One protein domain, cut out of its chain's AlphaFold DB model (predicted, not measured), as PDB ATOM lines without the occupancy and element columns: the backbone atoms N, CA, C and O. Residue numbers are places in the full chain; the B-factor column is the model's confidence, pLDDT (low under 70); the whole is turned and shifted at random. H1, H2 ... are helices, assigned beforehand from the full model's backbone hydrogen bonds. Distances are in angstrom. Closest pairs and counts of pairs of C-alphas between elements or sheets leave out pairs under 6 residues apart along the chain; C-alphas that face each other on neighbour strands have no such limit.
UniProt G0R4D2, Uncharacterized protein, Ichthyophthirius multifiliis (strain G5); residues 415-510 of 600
ATOM      1  N   GLU A 415     -21.303 -43.361  20.923       91.94
ATOM      2  CA  GLU A 415     -22.297 -43.422  19.842       91.94
ATOM      3  C   GLU A 415     -23.603 -42.716  20.252       91.94
ATOM      4  O   GLU A 415     -24.150 -41.906  19.494       91.94
ATOM      5  N   LEU A 416     -24.088 -42.970  21.471       91.31
ATOM      6  CA  LEU A 416     -25.299 -42.341  21.993       91.31
ATOM      7  C   LEU A 416     -25.121 -40.856  22.268       91.31
ATOM      8  O   LEU A 416     -25.989 -40.072  21.890       91.31
ATOM      9  N   LYS A 417     -23.994 -40.452  22.856       92.06
ATOM     10  CA  LYS A 417     -23.669 -39.036  23.057       92.06
ATOM     11  C   LYS A 417     -23.703 -38.271  21.732       92.06
ATOM     12  O   LYS A 417     -24.347 -37.232  21.618       92.06
ATOM     13  N   LYS A 418     -23.099 -38.837  20.682       91.69
ATOM     14  CA  LYS A 418     -23.119 -38.269  19.327       91.69
ATOM     15  C   LYS A 418     -24.541 -38.155  18.771       91.69
ATOM     16  O   LYS A 418     -24.898 -37.139  18.170       91.69
ATOM     17  N   LYS A 419     -25.365 -39.188  18.964       91.94
ATOM     18  CA  LYS A 419     -26.776 -39.192  18.548       91.94
ATOM     19  C   LYS A 419     -27.582 -38.115  19.283       91.94
ATOM     20  O   LYS A 419     -28.315 -37.374  18.633       91.94
ATOM     21  N   ASN A 420     -27.409 -37.993  20.596       91.50
ATOM     22  CA  ASN A 420     -28.070 -36.980  21.418       91.50
ATOM     23  C   ASN A 420     -27.661 -35.572  20.989       91.50
ATOM     24  O   ASN A 420     -28.527 -34.743  20.730       91.50
ATOM     25  N   TYR A 421     -26.363 -35.324  20.801       92.75
ATOM     26  CA  TYR A 421     -25.859 -34.043  20.311       92.75
ATOM     27  C   TYR A 421     -26.489 -33.643  18.965       92.75
ATOM     28  O   TYR A 421     -26.956 -32.514  18.797       92.75
ATOM     29  N   ARG A 422     -26.578 -34.584  18.012       93.62
ATOM     30  CA  ARG A 422     -27.236 -34.362  16.711       93.62
ATOM     31  C   ARG A 422     -28.733 -34.080  16.853       93.62
ATOM     32  O   ARG A 422     -29.248 -33.209  16.157       93.62
ATOM     33  N   ASN A 423     -29.424 -34.786  17.748       94.12
ATOM     34  CA  ASN A 423     -30.843 -34.557  18.019       94.12
ATOM     35  C   ASN A 423     -31.084 -33.165  18.612       94.12
ATOM     36  O   ASN A 423     -31.925 -32.438  18.093       94.12
ATOM     37  N   ILE A 424     -30.304 -32.775  19.624       94.94
ATOM     38  CA  ILE A 424     -30.377 -31.450  20.257       94.94
ATOM     39  C   ILE A 424     -30.110 -30.357  19.229       94.94
ATOM     40  O   ILE A 424     -30.890 -29.418  19.122       94.94
ATOM     41  N   THR A 425     -29.060 -30.518  18.418       95.81
ATOM     42  CA  THR A 425     -28.742 -29.587  17.326       95.81
ATOM     43  C   THR A 425     -29.932 -29.436  16.381       95.81
ATOM     44  O   THR A 425     -30.358 -28.322  16.098       95.81
ATOM     45  N   LYS A 426     -30.519 -30.555  15.937       96.00
ATOM     46  CA  LYS A 426     -31.667 -30.552  15.024       96.00
ATOM     47  C   LYS A 426     -32.895 -29.870  15.631       96.00
ATOM     48  O   LYS A 426     -33.577 -29.145  14.914       96.00
ATOM     49  N   GLN A 427     -33.209 -30.120  16.902       95.81
ATOM     50  CA  GLN A 427     -34.365 -29.498  17.555       95.81
ATOM     51  C   GLN A 427     -34.133 -28.007  17.799       95.81
ATOM     52  O   GLN A 427     -35.010 -27.205  17.495       95.81
ATOM     53  N   PHE A 428     -32.935 -27.626  18.246       96.44
ATOM     54  CA  PHE A 428     -32.578 -26.223  18.428       96.44
ATOM     55  C   PHE A 428     -32.654 -25.440  17.114       96.44
ATOM     56  O   PHE A 428     -33.280 -24.387  17.082       96.44
ATOM     57  N   SER A 429     -32.097 -25.965  16.015       96.06
ATOM     58  CA  SER A 429     -32.140 -25.295  14.707       96.06
ATOM     59  C   SER A 429     -33.565 -25.022  14.217       96.06
ATOM     60  O   SER A 429     -33.817 -23.945  13.692       96.06
ATOM     61  N   LYS A 430     -34.510 -25.946  14.439       95.81
ATOM     62  CA  LYS A 430     -35.916 -25.729  14.057       95.81
ATOM     63  C   LYS A 430     -36.559 -24.571  14.820       95.81
ATOM     64  O   LYS A 430     -37.307 -23.801  14.236       95.81
ATOM     65  N   VAL A 431     -36.305 -24.475  16.126       95.56
ATOM     66  CA  VAL A 431     -36.868 -23.394  16.953       95.56
ATOM     67  C   VAL A 431     -36.160 -22.072  16.650       95.56
ATOM     68  O   VAL A 431     -36.810 -21.037  16.572       95.56
ATOM     69  N   TYR A 432     -34.852 -22.114  16.391       95.56
ATOM     70  CA  TYR A 432     -34.056 -20.947  16.012       95.56
ATOM     71  C   TYR A 432     -34.600 -20.238  14.763       95.56
ATOM     72  O   TYR A 432     -34.659 -19.011  14.743       95.56
ATOM     73  N   GLU A 433     -35.026 -20.996  13.746       94.12
ATOM     74  CA  GLU A 433     -35.628 -20.452  12.517       94.12
ATOM     75  C   GLU A 433     -36.968 -19.741  12.765       94.12
ATOM     76  O   GLU A 433     -37.293 -18.795  12.051       94.12
ATOM     77  N   ASN A 434     -37.725 -20.155  13.786       94.88
ATOM     78  CA  ASN A 434     -39.028 -19.567  14.110       94.88
ATOM     79  C   ASN A 434     -38.906 -18.332  15.014       94.88
ATOM     80  O   ASN A 434     -39.643 -17.364  14.843       94.88
ATOM     81  N   GLU A 435     -37.979 -18.369  15.972       92.88
ATOM     82  CA  GLU A 435     -37.865 -17.380  17.053       92.88
ATOM     83  C   GLU A 435     -36.804 -16.292  16.785       92.88
ATOM     84  O   GLU A 435     -36.548 -15.432  17.628       92.88
ATOM     85  N   ASN A 436     -36.144 -16.317  15.619       92.06
ATOM     86  CA  ASN A 436     -35.090 -15.365  15.232       92.06
ATOM     87  C   ASN A 436     -33.972 -15.209  16.286       92.06
ATOM     88  O   ASN A 436     -33.430 -14.121  16.481       92.06
ATOM     89  N   GLY A 437     -33.624 -16.299  16.975       90.50
ATOM     90  CA  GLY A 437     -32.546 -16.332  17.969       90.50
ATOM     91  C   GLY A 437     -32.919 -15.877  19.386       90.50
ATOM     92  O   GLY A 437     -32.075 -15.989  20.274       90.50
ATOM     93  N   VAL A 438     -34.151 -15.418  19.632       93.88
ATOM     94  CA  VAL A 438     -34.623 -15.025  20.970       93.88
ATOM     95  C   VAL A 438     -35.351 -16.200  21.614       93.88
ATOM     96  O   VAL A 438     -36.391 -16.629  21.136       93.88
ATOM     97  N   PHE A 439     -34.826 -16.745  22.710       95.62
ATOM     98  CA  PHE A 439     -35.408 -17.929  23.350       95.62
ATOM     99  C   PHE A 439     -35.974 -17.603  24.726       95.62
ATOM    100  O   PHE A 439     -35.363 -16.874  25.502       95.62
ATOM    101  N   SER A 440     -37.116 -18.201  25.060       95.81
ATOM    102  CA  SER A 440     -37.572 -18.316  26.445       95.81
ATOM    103  C   SER A 440     -36.923 -19.527  27.129       95.81
ATOM    104  O   SER A 440     -36.436 -20.459  26.474       95.81
ATOM    105  N   LEU A 441     -36.951 -19.555  28.464       95.94
ATOM    106  CA  LEU A 441     -36.519 -20.728  29.234       95.94
ATOM    107  C   LEU A 441     -37.364 -21.972  28.905       95.94
ATOM    108  O   LEU A 441     -36.837 -23.089  28.889       95.94
ATOM    109  N   ASP A 442     -38.648 -21.780  28.604       96.56
ATOM    110  CA  ASP A 442     -39.563 -22.855  28.223       96.56
ATOM    111  C   ASP A 442     -39.170 -23.468  26.881       96.56
ATOM    112  O   ASP A 442     -39.076 -24.693  26.784       96.56
ATOM    113  N   ASN A 443     -38.809 -22.638  25.892       96.06
ATOM    114  CA  ASN A 443     -38.316 -23.106  24.594       96.06
ATOM    115  C   ASN A 443     -37.076 -23.991  24.779       96.06
ATOM    116  O   ASN A 443     -37.007 -25.101  24.250       96.06
ATOM    117  N   ILE A 444     -36.108 -23.544  25.587       95.88
ATOM    118  CA  ILE A 444     -34.887 -24.310  25.875       95.88
ATOM    119  C   ILE A 444     -35.202 -25.618  26.605       95.88
ATOM    120  O   ILE A 444     -34.686 -26.681  26.248       95.88
ATOM    121  N   THR A 445     -36.065 -25.559  27.615       94.56
ATOM    122  CA  THR A 445     -36.478 -26.732  28.389       94.56
ATOM    123  C   THR A 445     -37.187 -27.756  27.513       94.56
ATOM    124  O   THR A 445     -36.922 -28.953  27.640       94.56
ATOM    125  N   GLN A 446     -38.054 -27.304  26.608       94.62
ATOM    126  CA  GLN A 446     -38.751 -28.151  25.655       94.62
ATOM    127  C   GLN A 446     -37.773 -28.799  24.670       94.62
ATOM    128  O   GLN A 446     -37.801 -30.019  24.521       94.62
ATOM    129  N   ILE A 447     -36.844 -28.031  24.085       95.06
ATOM    130  CA  ILE A 447     -35.798 -28.555  23.187       95.06
ATOM    131  C   ILE A 447     -35.000 -29.673  23.869       95.06
ATOM    132  O   ILE A 447     -34.767 -30.729  23.270       95.06
ATOM    133  N   ILE A 448     -34.597 -29.470  25.128       93.00
ATOM    134  CA  ILE A 448     -33.865 -30.482  25.898       93.00
ATOM    135  C   ILE A 448     -34.764 -31.703  26.141       93.00
ATOM    136  O   ILE A 448     -34.383 -32.810  25.771       93.00
ATOM    137  N   LYS A 449     -35.976 -31.532  26.685       90.25
ATOM    138  CA  LYS A 449     -36.898 -32.647  26.978       90.25
ATOM    139  C   LYS A 449     -37.226 -33.484  25.735       90.25
ATOM    140  O   LYS A 449     -37.154 -34.712  25.786       90.25
ATOM    141  N   GLU A 450     -37.520 -32.843  24.607       90.88
ATOM    142  CA  GLU A 450     -37.824 -33.518  23.339       90.88
ATOM    143  C   GLU A 450     -36.624 -34.273  22.763       90.88
ATOM    144  O   GLU A 450     -36.786 -35.291  22.089       90.88
ATOM    145  N   SER A 451     -35.405 -33.815  23.047       89.50
ATOM    146  CA  SER A 451     -34.187 -34.503  22.613       89.50
ATOM    147  C   SER A 451     -33.934 -35.804  23.386       89.50
ATOM    148  O   SER A 451     -33.255 -36.696  22.871       89.50
ATOM    149  N   TYR A 452     -34.524 -35.938  24.580       81.69
ATOM    150  CA  TYR A 452     -34.360 -37.060  25.511       81.69
ATOM    151  C   TYR A 452     -35.590 -37.968  25.636       81.69
ATOM    152  O   TYR A 452     -35.630 -38.813  26.530       81.69
ATOM    153  N   TYR A 453     -36.557 -37.855  24.716       56.97
ATOM    154  CA  TYR A 453     -37.914 -38.431  24.780       56.97
ATOM    155  C   TYR A 453     -38.019 -39.946  25.086       56.97
ATOM    156  O   TYR A 453     -39.099 -40.453  25.370       56.97
ATOM    157  N   ASN A 454     -36.907 -40.686  25.069       63.69
ATOM    158  CA  ASN A 454     -36.868 -42.124  25.334       63.69
ATOM    159  C   ASN A 454     -36.148 -42.543  26.628       63.69
ATOM    160  O   ASN A 454     -36.014 -43.743  26.872       63.69
ATOM    161  N   VAL A 455     -35.690 -41.609  27.464       65.12
ATOM    162  CA  VAL A 455     -35.115 -41.933  28.783       65.12
ATOM    163  C   VAL A 455     -36.263 -42.138  29.780       65.12
ATOM    164  O   VAL A 455     -36.510 -41.330  30.665       65.12
ATOM    165  N   GLN A 456     -37.046 -43.202  29.583       54.31
ATOM    166  CA  GLN A 456     -38.305 -43.424  30.313       54.31
ATOM    167  C   GLN A 456     -38.141 -44.116  31.675       54.31
ATOM    168  O   GLN A 456     -39.129 -44.330  32.372       54.31
ATOM    169  N   LYS A 457     -36.923 -44.466  32.098       64.44
ATOM    170  CA  LYS A 457     -36.698 -45.129  33.390       64.44
ATOM    171  C   LYS A 457     -35.750 -44.318  34.261       64.44
ATOM    172  O   LYS A 457     -34.538 -44.504  34.231       64.44
ATOM    173  N   VAL A 458     -36.335 -43.440  35.073       63.75
ATOM    174  CA  VAL A 458     -35.686 -42.949  36.293       63.75
ATOM    175  C   VAL A 458     -35.476 -44.174  37.182       63.75
ATOM    176  O   VAL A 458     -36.439 -44.795  37.633       63.75
ATOM    177  N   THR A 459     -34.228 -44.588  37.385       71.69
ATOM    178  CA  THR A 459     -33.940 -45.598  38.408       71.69
ATOM    179  C   THR A 459     -33.998 -44.914  39.770       71.69
ATOM    180  O   THR A 459     -33.704 -43.725  39.881       71.69
ATOM    181  N   LYS A 460     -34.356 -45.639  40.838       75.44
ATOM    182  CA  LYS A 460     -34.545 -45.037  42.175       75.44
ATOM    183  C   LYS A 460     -33.371 -44.148  42.625       75.44
ATOM    184  O   LYS A 460     -33.582 -43.178  43.342       75.44
ATOM    185  N   LYS A 461     -32.139 -44.479  42.214       80.75
ATOM    186  CA  LYS A 461     -30.886 -43.818  42.631       80.75
ATOM    187  C   LYS A 461     -30.438 -42.652  41.748       80.75
ATOM    188  O   LYS A 461     -29.492 -41.962  42.116       80.75
ATOM    189  N   TYR A 462     -31.076 -42.443  40.600       81.69
ATOM    190  CA  TYR A 462     -30.568 -41.545  39.570       81.69
ATOM    191  C   TYR A 462     -31.700 -40.757  38.930       81.69
ATOM    192  O   TYR A 462     -32.592 -41.334  38.311       81.69
ATOM    193  N   THR A 463     -31.629 -39.432  39.023       81.56
ATOM    194  CA  THR A 463     -32.587 -38.531  38.373       81.56
ATOM    195  C   THR A 463     -31.963 -37.800  37.208       81.56
ATOM    196  O   THR A 463     -30.791 -37.417  37.245       81.56
ATOM    197  N   PHE A 464     -32.768 -37.602  36.166       82.50
ATOM    198  CA  PHE A 464     -32.406 -36.718  35.069       82.50
ATOM    199  C   PHE A 464     -32.206 -35.286  35.606       82.50
ATOM    200  O   PHE A 464     -32.854 -34.928  36.597       82.50
ATOM    201  N   PRO A 465     -31.319 -34.471  35.006       84.62
ATOM    202  CA  PRO A 465     -31.131 -33.089  35.422       84.62
ATOM    203  C   PRO A 465     -32.448 -32.318  35.515       84.62
ATOM    204  O   PRO A 465     -33.314 -32.427  34.649       84.62
ATOM    205  N   SER A 466     -32.597 -31.537  36.584       87.44
ATOM    206  CA  SER A 466     -33.793 -30.728  36.810       87.44
ATOM    207  C   SER A 466     -33.805 -29.470  35.934       87.44
ATOM    208  O   SER A 466     -32.816 -29.121  35.281       87.44
ATOM    209  N   ILE A 467     -34.919 -28.736  35.988       89.44
ATOM    210  CA  ILE A 467     -35.088 -27.417  35.360       89.44
ATOM    211  C   ILE A 467     -33.951 -26.440  35.698       89.44
ATOM    212  O   ILE A 467     -33.564 -25.608  34.877       89.44
ATOM    213  N   PHE A 468     -33.351 -26.582  36.881       90.69
ATOM    214  CA  PHE A 468     -32.230 -25.759  37.309       90.69
ATOM    215  C   PHE A 468     -31.013 -25.942  36.394       90.69
ATOM    216  O   PHE A 468     -30.376 -24.968  35.999       90.69
ATOM    217  N   THR A 469     -30.714 -27.175  35.976       90.62
ATOM    218  CA  THR A 469     -29.630 -27.436  35.020       90.62
ATOM    219  C   THR A 469     -29.941 -26.840  33.650       90.62
ATOM    220  O   THR A 469     -29.054 -26.254  33.034       90.62
ATOM    221  N   HIS A 470     -31.194 -26.913  33.191       93.31
ATOM    222  CA  HIS A 470     -31.605 -26.268  31.938       93.31
ATOM    223  C   HIS A 470     -31.437 -24.745  32.011       93.31
ATOM    224  O   HIS A 470     -30.904 -24.133  31.090       93.31
ATOM    225  N   THR A 471     -31.794 -24.147  33.149       95.12
ATOM    226  CA  THR A 471     -31.611 -22.715  33.413       95.12
ATOM    227  C   THR A 471     -30.134 -22.331  33.371       95.12
ATOM    228  O   THR A 471     -29.770 -21.340  32.747       95.12
ATOM    229  N   ARG A 472     -29.248 -23.148  33.956       94.12
ATOM    230  CA  ARG A 472     -27.792 -22.927  33.887       94.12
ATOM    231  C   ARG A 472     -27.245 -23.016  32.466       94.12
ATOM    232  O   ARG A 472     -26.320 -22.274  32.133       94.12
ATOM    233  N   VAL A 473     -27.782 -23.920  31.649       94.62
ATOM    234  CA  VAL A 473     -27.426 -24.045  30.229       94.62
ATOM    235  C   VAL A 473     -27.847 -22.789  29.485       94.62
ATOM    236  O   VAL A 473     -27.020 -22.200  28.796       94.62
ATOM    237  N   PHE A 474     -29.089 -22.345  29.681       96.25
ATOM    238  CA  PHE A 474     -29.607 -21.148  29.034       96.25
ATOM    239  C   PHE A 474     -28.832 -19.892  29.446       96.25
ATOM    240  O   PHE A 474     -28.320 -19.181  28.585       96.25
ATOM    241  N   LEU A 475     -28.630 -19.694  30.752       95.56
ATOM    242  CA  LEU A 475     -27.814 -18.605  31.285       95.56
ATOM    243  C   LEU A 475     -26.407 -18.623  30.686       95.56
ATOM    244  O   LEU A 475     -25.915 -17.601  30.225       95.56
ATOM    245  N   ARG A 476     -25.752 -19.790  30.645       94.69
ATOM    246  CA  ARG A 476     -24.407 -19.885  30.074       94.69
ATOM    247  C   ARG A 476     -24.393 -19.565  28.587       94.69
ATOM    248  O   ARG A 476     -23.415 -18.981  28.141       94.69
ATOM    249  N   ALA A 477     -25.415 -19.969  27.841       95.44
ATOM    250  CA  ALA A 477     -25.511 -19.667  26.423       95.44
ATOM    251  C   ALA A 477     -25.574 -18.144  26.208       95.44
ATOM    252  O   ALA A 477     -24.740 -17.623  25.472       95.44
ATOM    253  N   LEU A 478     -26.430 -17.445  26.966       95.25
ATOM    254  CA  LEU A 478     -26.566 -15.979  26.949       95.25
ATOM    255  C   LEU A 478     -25.274 -15.236  27.330       95.25
ATOM    256  O   LEU A 478     -25.014 -14.148  26.828       95.25
ATOM    257  N   THR A 479     -24.455 -15.805  28.220       94.38
ATOM    258  CA  THR A 479     -23.262 -15.129  28.760       94.38
ATOM    259  C   THR A 479     -21.929 -15.669  28.222       94.38
ATOM    260  O   THR A 479     -20.894 -15.430  28.842       94.38
ATOM    261  N   SER A 480     -21.909 -16.504  27.176       87.56
ATOM    262  CA  SER A 480     -20.694 -17.259  26.799       87.56
ATOM    263  C   SER A 480     -19.692 -16.510  25.922       87.56
ATOM    264  O   SER A 480     -18.496 -16.742  26.096       87.56
ATOM    265  N   THR A 481     -20.142 -15.655  24.998       83.06
ATOM    266  CA  THR A 481     -19.247 -14.826  24.163       83.06
ATOM    267  C   THR A 481     -19.419 -13.345  24.471       83.06
ATOM    268  O   THR A 481     -18.461 -12.637  24.765       83.06
ATOM    269  N   HIS A 482     -20.665 -12.890  24.456       84.12
ATOM    270  CA  HIS A 482     -21.084 -11.537  24.753       84.12
ATOM    271  C   HIS A 482     -22.414 -11.630  25.485       84.12
ATOM    272  O   HIS A 482     -23.235 -12.469  25.135       84.12
ATOM    273  N   ASN A 483     -22.630 -10.768  26.476       87.75
ATOM    274  CA  ASN A 483     -23.907 -10.682  27.176       87.75
ATOM    275  C   ASN A 483     -24.970 -10.088  26.234       87.75
ATOM    276  O   ASN A 483     -25.175  -8.873  26.208       87.75
ATOM    277  N   LYS A 484     -25.561 -10.937  25.392       89.75
ATOM    278  CA  LYS A 484     -26.554 -10.582  24.376       89.75
ATOM    279  C   LYS A 484     -27.889 -11.263  24.669       89.75
ATOM    280  O   LYS A 484     -27.962 -12.218  25.434       89.75
ATOM    281  N   PHE A 485     -28.946 -10.744  24.048       91.12
ATOM    282  CA  PHE A 485     -30.296 -11.294  24.170       91.12
ATOM    283  C   PHE A 485     -30.563 -12.457  23.204       91.12
ATOM    284  O   PHE A 485     -31.481 -13.239  23.442       91.12
ATOM    285  N   ASP A 486     -29.782 -12.575  22.127       93.56
ATOM    286  CA  ASP A 486     -29.846 -13.686  21.185       93.56
ATOM    287  C   ASP A 486     -28.914 -14.832  21.601       93.56
ATOM    288  O   ASP A 486     -27.813 -14.612  22.103       93.56
ATOM    289  N   VAL A 487     -29.360 -16.073  21.382       95.25
ATOM    290  CA  VAL A 487     -28.560 -17.278  21.631       95.25
ATOM    291  C   VAL A 487     -28.244 -17.960  20.311       95.25
ATOM    292  O   VAL A 487     -29.129 -18.502  19.647       95.25
ATOM    293  N   THR A 488     -26.964 -18.003  19.947       95.06
ATOM    294  CA  THR A 488     -26.547 -18.705  18.731       95.06
ATOM    295  C   THR A 488     -26.504 -20.228  18.942       95.06
ATOM    296  O   THR A 488     -26.257 -20.706  20.057       95.06
ATOM    297  N   PRO A 489     -26.642 -21.041  17.871       95.25
ATOM    298  CA  PRO A 489     -26.520 -22.497  17.977       95.25
ATOM    299  C   PRO A 489     -25.188 -22.953  18.580       95.25
ATOM    300  O   PRO A 489     -25.142 -23.924  19.329       95.25
ATOM    301  N   LYS A 490     -24.092 -22.243  18.283       94.62
ATOM    302  CA  LYS A 490     -22.758 -22.580  18.794       94.62
ATOM    303  C   LYS A 490     -22.692 -22.429  20.315       94.62
ATOM    304  O   LYS A 490     -22.193 -23.327  20.987       94.62
ATOM    305  N   GLU A 491     -23.201 -21.324  20.847       95.50
ATOM    306  CA  GLU A 491     -23.189 -21.017  22.283       95.50
ATOM    307  C   GLU A 491     -24.083 -21.973  23.066       95.50
ATOM    308  O   GLU A 491     -23.667 -22.522  24.089       95.50
ATOM    309  N   PHE A 492     -25.282 -22.241  22.541       96.31
ATOM    310  CA  PHE A 492     -26.193 -23.209  23.133       96.31
ATOM    311  C   PHE A 492     -25.575 -24.609  23.192       96.31
ATOM    312  O   PHE A 492     -25.540 -25.224  24.257       96.31
ATOM    313  N   LEU A 493     -25.025 -25.105  22.081       95.31
ATOM    314  CA  LEU A 493     -24.425 -26.440  22.032       95.31
ATOM    315  C   LEU A 493     -23.186 -26.555  22.931       95.31
ATOM    316  O   LEU A 493     -23.004 -27.580  23.589       95.31
ATOM    317  N   GLN A 494     -22.372 -25.500  23.029       93.69
ATOM    318  CA  GLN A 494     -21.264 -25.447  23.986       93.69
ATOM    319  C   GLN A 494     -21.755 -25.487  25.438       93.69
ATOM    320  O   GLN A 494     -21.160 -26.177  26.268       93.69
ATOM    321  N   ALA A 495     -22.841 -24.779  25.760       94.56
ATOM    322  CA  ALA A 495     -23.443 -24.822  27.087       94.56
ATOM    323  C   ALA A 495     -24.011 -26.217  27.404       94.56
ATOM    324  O   ALA A 495     -23.744 -26.751  28.480       94.56
ATOM    325  N   VAL A 496     -24.713 -26.843  26.455       94.81
ATOM    326  CA  VAL A 496     -25.230 -28.216  26.568       94.81
ATOM    327  C   VAL A 496     -24.101 -29.204  26.869       94.81
ATOM    328  O   VAL A 496     -24.200 -29.947  27.844       94.81
ATOM    329  N   GLN A 497     -23.006 -29.166  26.102       92.62
ATOM    330  CA  GLN A 497     -21.828 -30.017  26.325       92.62
ATOM    331  C   GLN A 497     -21.178 -29.759  27.688       92.62
ATOM    332  O   GLN A 497     -20.833 -30.695  28.407       92.62
ATOM    333  N   LYS A 498     -21.038 -28.486  28.084       91.00
ATOM    334  CA  LYS A 498     -20.438 -28.106  29.373       91.00
ATOM    335  C   LYS A 498     -21.202 -28.689  30.564       91.00
ATOM    336  O   LYS A 498     -20.579 -29.054  31.558       91.00
ATOM    337  N   TYR A 499     -22.526 -28.768  30.467       91.19
ATOM    338  CA  TYR A 499     -23.385 -29.329  31.511       91.19
ATOM    339  C   TYR A 499     -23.766 -30.796  31.271       91.19
ATOM    340  O   TYR A 499     -24.578 -31.335  32.020       91.19
ATOM    341  N   GLY A 500     -23.180 -31.448  30.261       90.94
ATOM    342  CA  GLY A 500     -23.376 -32.872  29.983       90.94
ATOM    343  C   GLY A 500     -24.783 -33.220  29.522       90.94
ATOM    344  O   GLY A 500     -25.165 -34.384  29.552       90.94
ATOM    345  N   LEU A 501     -25.558 -32.230  29.078       91.94
ATOM    346  CA  LEU A 501     -26.897 -32.437  28.535       91.94
ATOM    347  C   LEU A 501     -26.873 -33.003  27.117       91.94
ATOM    348  O   LEU A 501     -27.923 -33.081  26.505       91.94
ATOM    349  N   ASP A 502     -25.730 -33.383  26.560       92.19
ATOM    350  CA  ASP A 502     -25.606 -34.235  25.373       92.19
ATOM    351  C   ASP A 502     -25.261 -35.691  25.739       92.19
ATOM    352  O   ASP A 502     -25.303 -36.582  24.890       92.19
ATOM    353  N   CYS A 503     -24.916 -35.960  26.998       91.19
ATOM    354  CA  CYS A 503     -24.465 -37.268  27.444       91.19
ATOM    355  C   CYS A 503     -25.661 -38.198  27.714       91.19
ATOM    356  O   CYS A 503     -26.673 -37.761  28.258       91.19
ATOM    357  N   PRO A 504     -25.567 -39.503  27.395       86.75
ATOM    358  CA  PRO A 504     -26.631 -40.470  27.685       86.75
ATOM    359  C   PRO A 504     -26.717 -40.830  29.179       86.75
ATOM    360  O   PRO A 504     -27.673 -41.476  29.602       86.75
ATOM    361  N   PHE A 505     -25.735 -40.397  29.976       81.69
ATOM    362  CA  PHE A 505     -25.699 -40.536  31.429       81.69
ATOM    363  C   PHE A 505     -25.553 -39.160  32.110       81.69
ATOM    364  O   PHE A 505     -24.516 -38.876  32.708       81.69
ATOM    365  N   PRO A 506     -26.555 -38.267  32.032       67.81
ATOM    366  CA  PRO A 506     -26.496 -36.971  32.699       67.81
ATOM    367  C   PRO A 506     -27.059 -37.057  34.128       67.81
ATOM    368  O   PRO A 506     -27.544 -36.071  34.670       67.81
ATOM    369  N   PHE A 507     -27.099 -38.249  34.728       73.56
ATOM    370  CA  PHE A 507     -27.871 -38.465  35.942       73.56
ATOM    371  C   PHE A 507     -27.158 -37.952  37.186       73.56
ATOM    372  O   PHE A 507     -25.971 -38.205  37.406       73.56
ATOM    373  N   VAL A 508     -27.930 -37.292  38.044       75.19
ATOM    374  CA  VAL A 508     -27.494 -36.904  39.382       75.19
ATOM    375  C   VAL A 508     -27.729 -38.088  40.313       75.19
ATOM    376  O   VAL A 508     -28.838 -38.623  40.378       75.19
ATOM    377  N   PHE A 509     -26.677 -38.521  41.006       79.44
ATOM    378  CA  PHE A 509     -26.791 -39.529  42.055       79.44
ATOM    379  C   PHE A 509     -27.534 -38.932  43.250       79.44
ATOM    380  O   PHE A 509     -27.111 -37.904  43.780       79.44
ATOM    381  N   ILE A 510     -28.611 -39.586  43.680       78.00
ATOM    382  CA  ILE A 510     -29.347 -39.211  44.888       78.00
ATOM    383  C   ILE A 510     -28.824 -40.073  46.044       78.00
ATOM    384  O   ILE A 510     -28.976 -41.299  45.989       78.00
TER     385      ILE A 510
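AT A GLANCE: This is residues 415 to 510 of the 600 residues of an uncharacterized protein of Ichthyophthirius multifiliis (strain G5) (UniProt G0R4D2). Four helices stand in a four-sided ring: the long H1 makes one side, H3 lies across from it, and the shorter H2 and H4 stand between them, each packing on both. At one end of the longest axis the long link of residues 452 to 466 loops away from the helices, and the last printed residues run out beside it, with residues 462 to 463 and 508 to 509 in a short antiparallel pairing. The printed part has 96 residues with four named helices, H1, H2, H3 and H4 along the chain, and no named strand; its class is all helix, with 54 residues in the helices. It is compact, with a radius of gyration of the C-alphas of 13.1 A, and elongated, spanning 39 by 22 by 22 A.

HOW THE PARTS SIT: H1, residues 415 to 435, touches H2, residues 441 to 451; the closest C-alphas are those of Ile 424 and Ser 451, 5.4 A apart. These two helices form a helical hairpin, running opposite ways at a steep tilt of 39 degrees. H1 also touches H4, residues 489 to 498, with the C-alphas of Ser 429 and Pro 489 closest at 7.1 A. They run opposite ways at a tilt of 38 degrees, only just steep. H2 touches H3, residues 467 to 478, at 70.2 degrees, only just about perpendicular; the closest C-alphas are those of Thr 445 and His 470, 6.0 A apart. H3 touches H4 with residues 473 to 478 alone, opposite ways at a steep tilt of 47 degrees, and the C-alphas of Ala 477 and Phe 492 come closest at 4.9 A. The helix packing is mostly crossed, with no touching pair at a shallow tilt. H1 and H3 are apart, and so are H2 and H4. In H2, H3 and H4 every O i to N i+4 pair is within hydrogen-bond range; in H1 16 of 17 are.

IN THESE COORDINATES: H1 is the longest helix, 30.5 A from C-alpha 415 at (-22.297, -43.422, 19.842) to C-alpha 435 at (-37.865, -17.380, 17.053). H3 measures 16.6 A from residue 467 to 478, and H2 15.5 A from 441 to 451. H4, residues 489 to 498, is 14.1 A long and ends with C-alpha 498 at (-20.438, -28.106, 29.373).

THE WHOLE: The C-alphas of Lys 460 and His 482 are the two farthest apart, at 40.1 A. The printed part has no cut. The link from H1 to H2 is tight, that from H3 to H4 is short, and that from H2 to H3 is long, with 15 residues. Residues 499 to 510 hold no named element. The mean pLDDT of the printed part is 89.0; residues 453 to 458 and residue 506 are under 70.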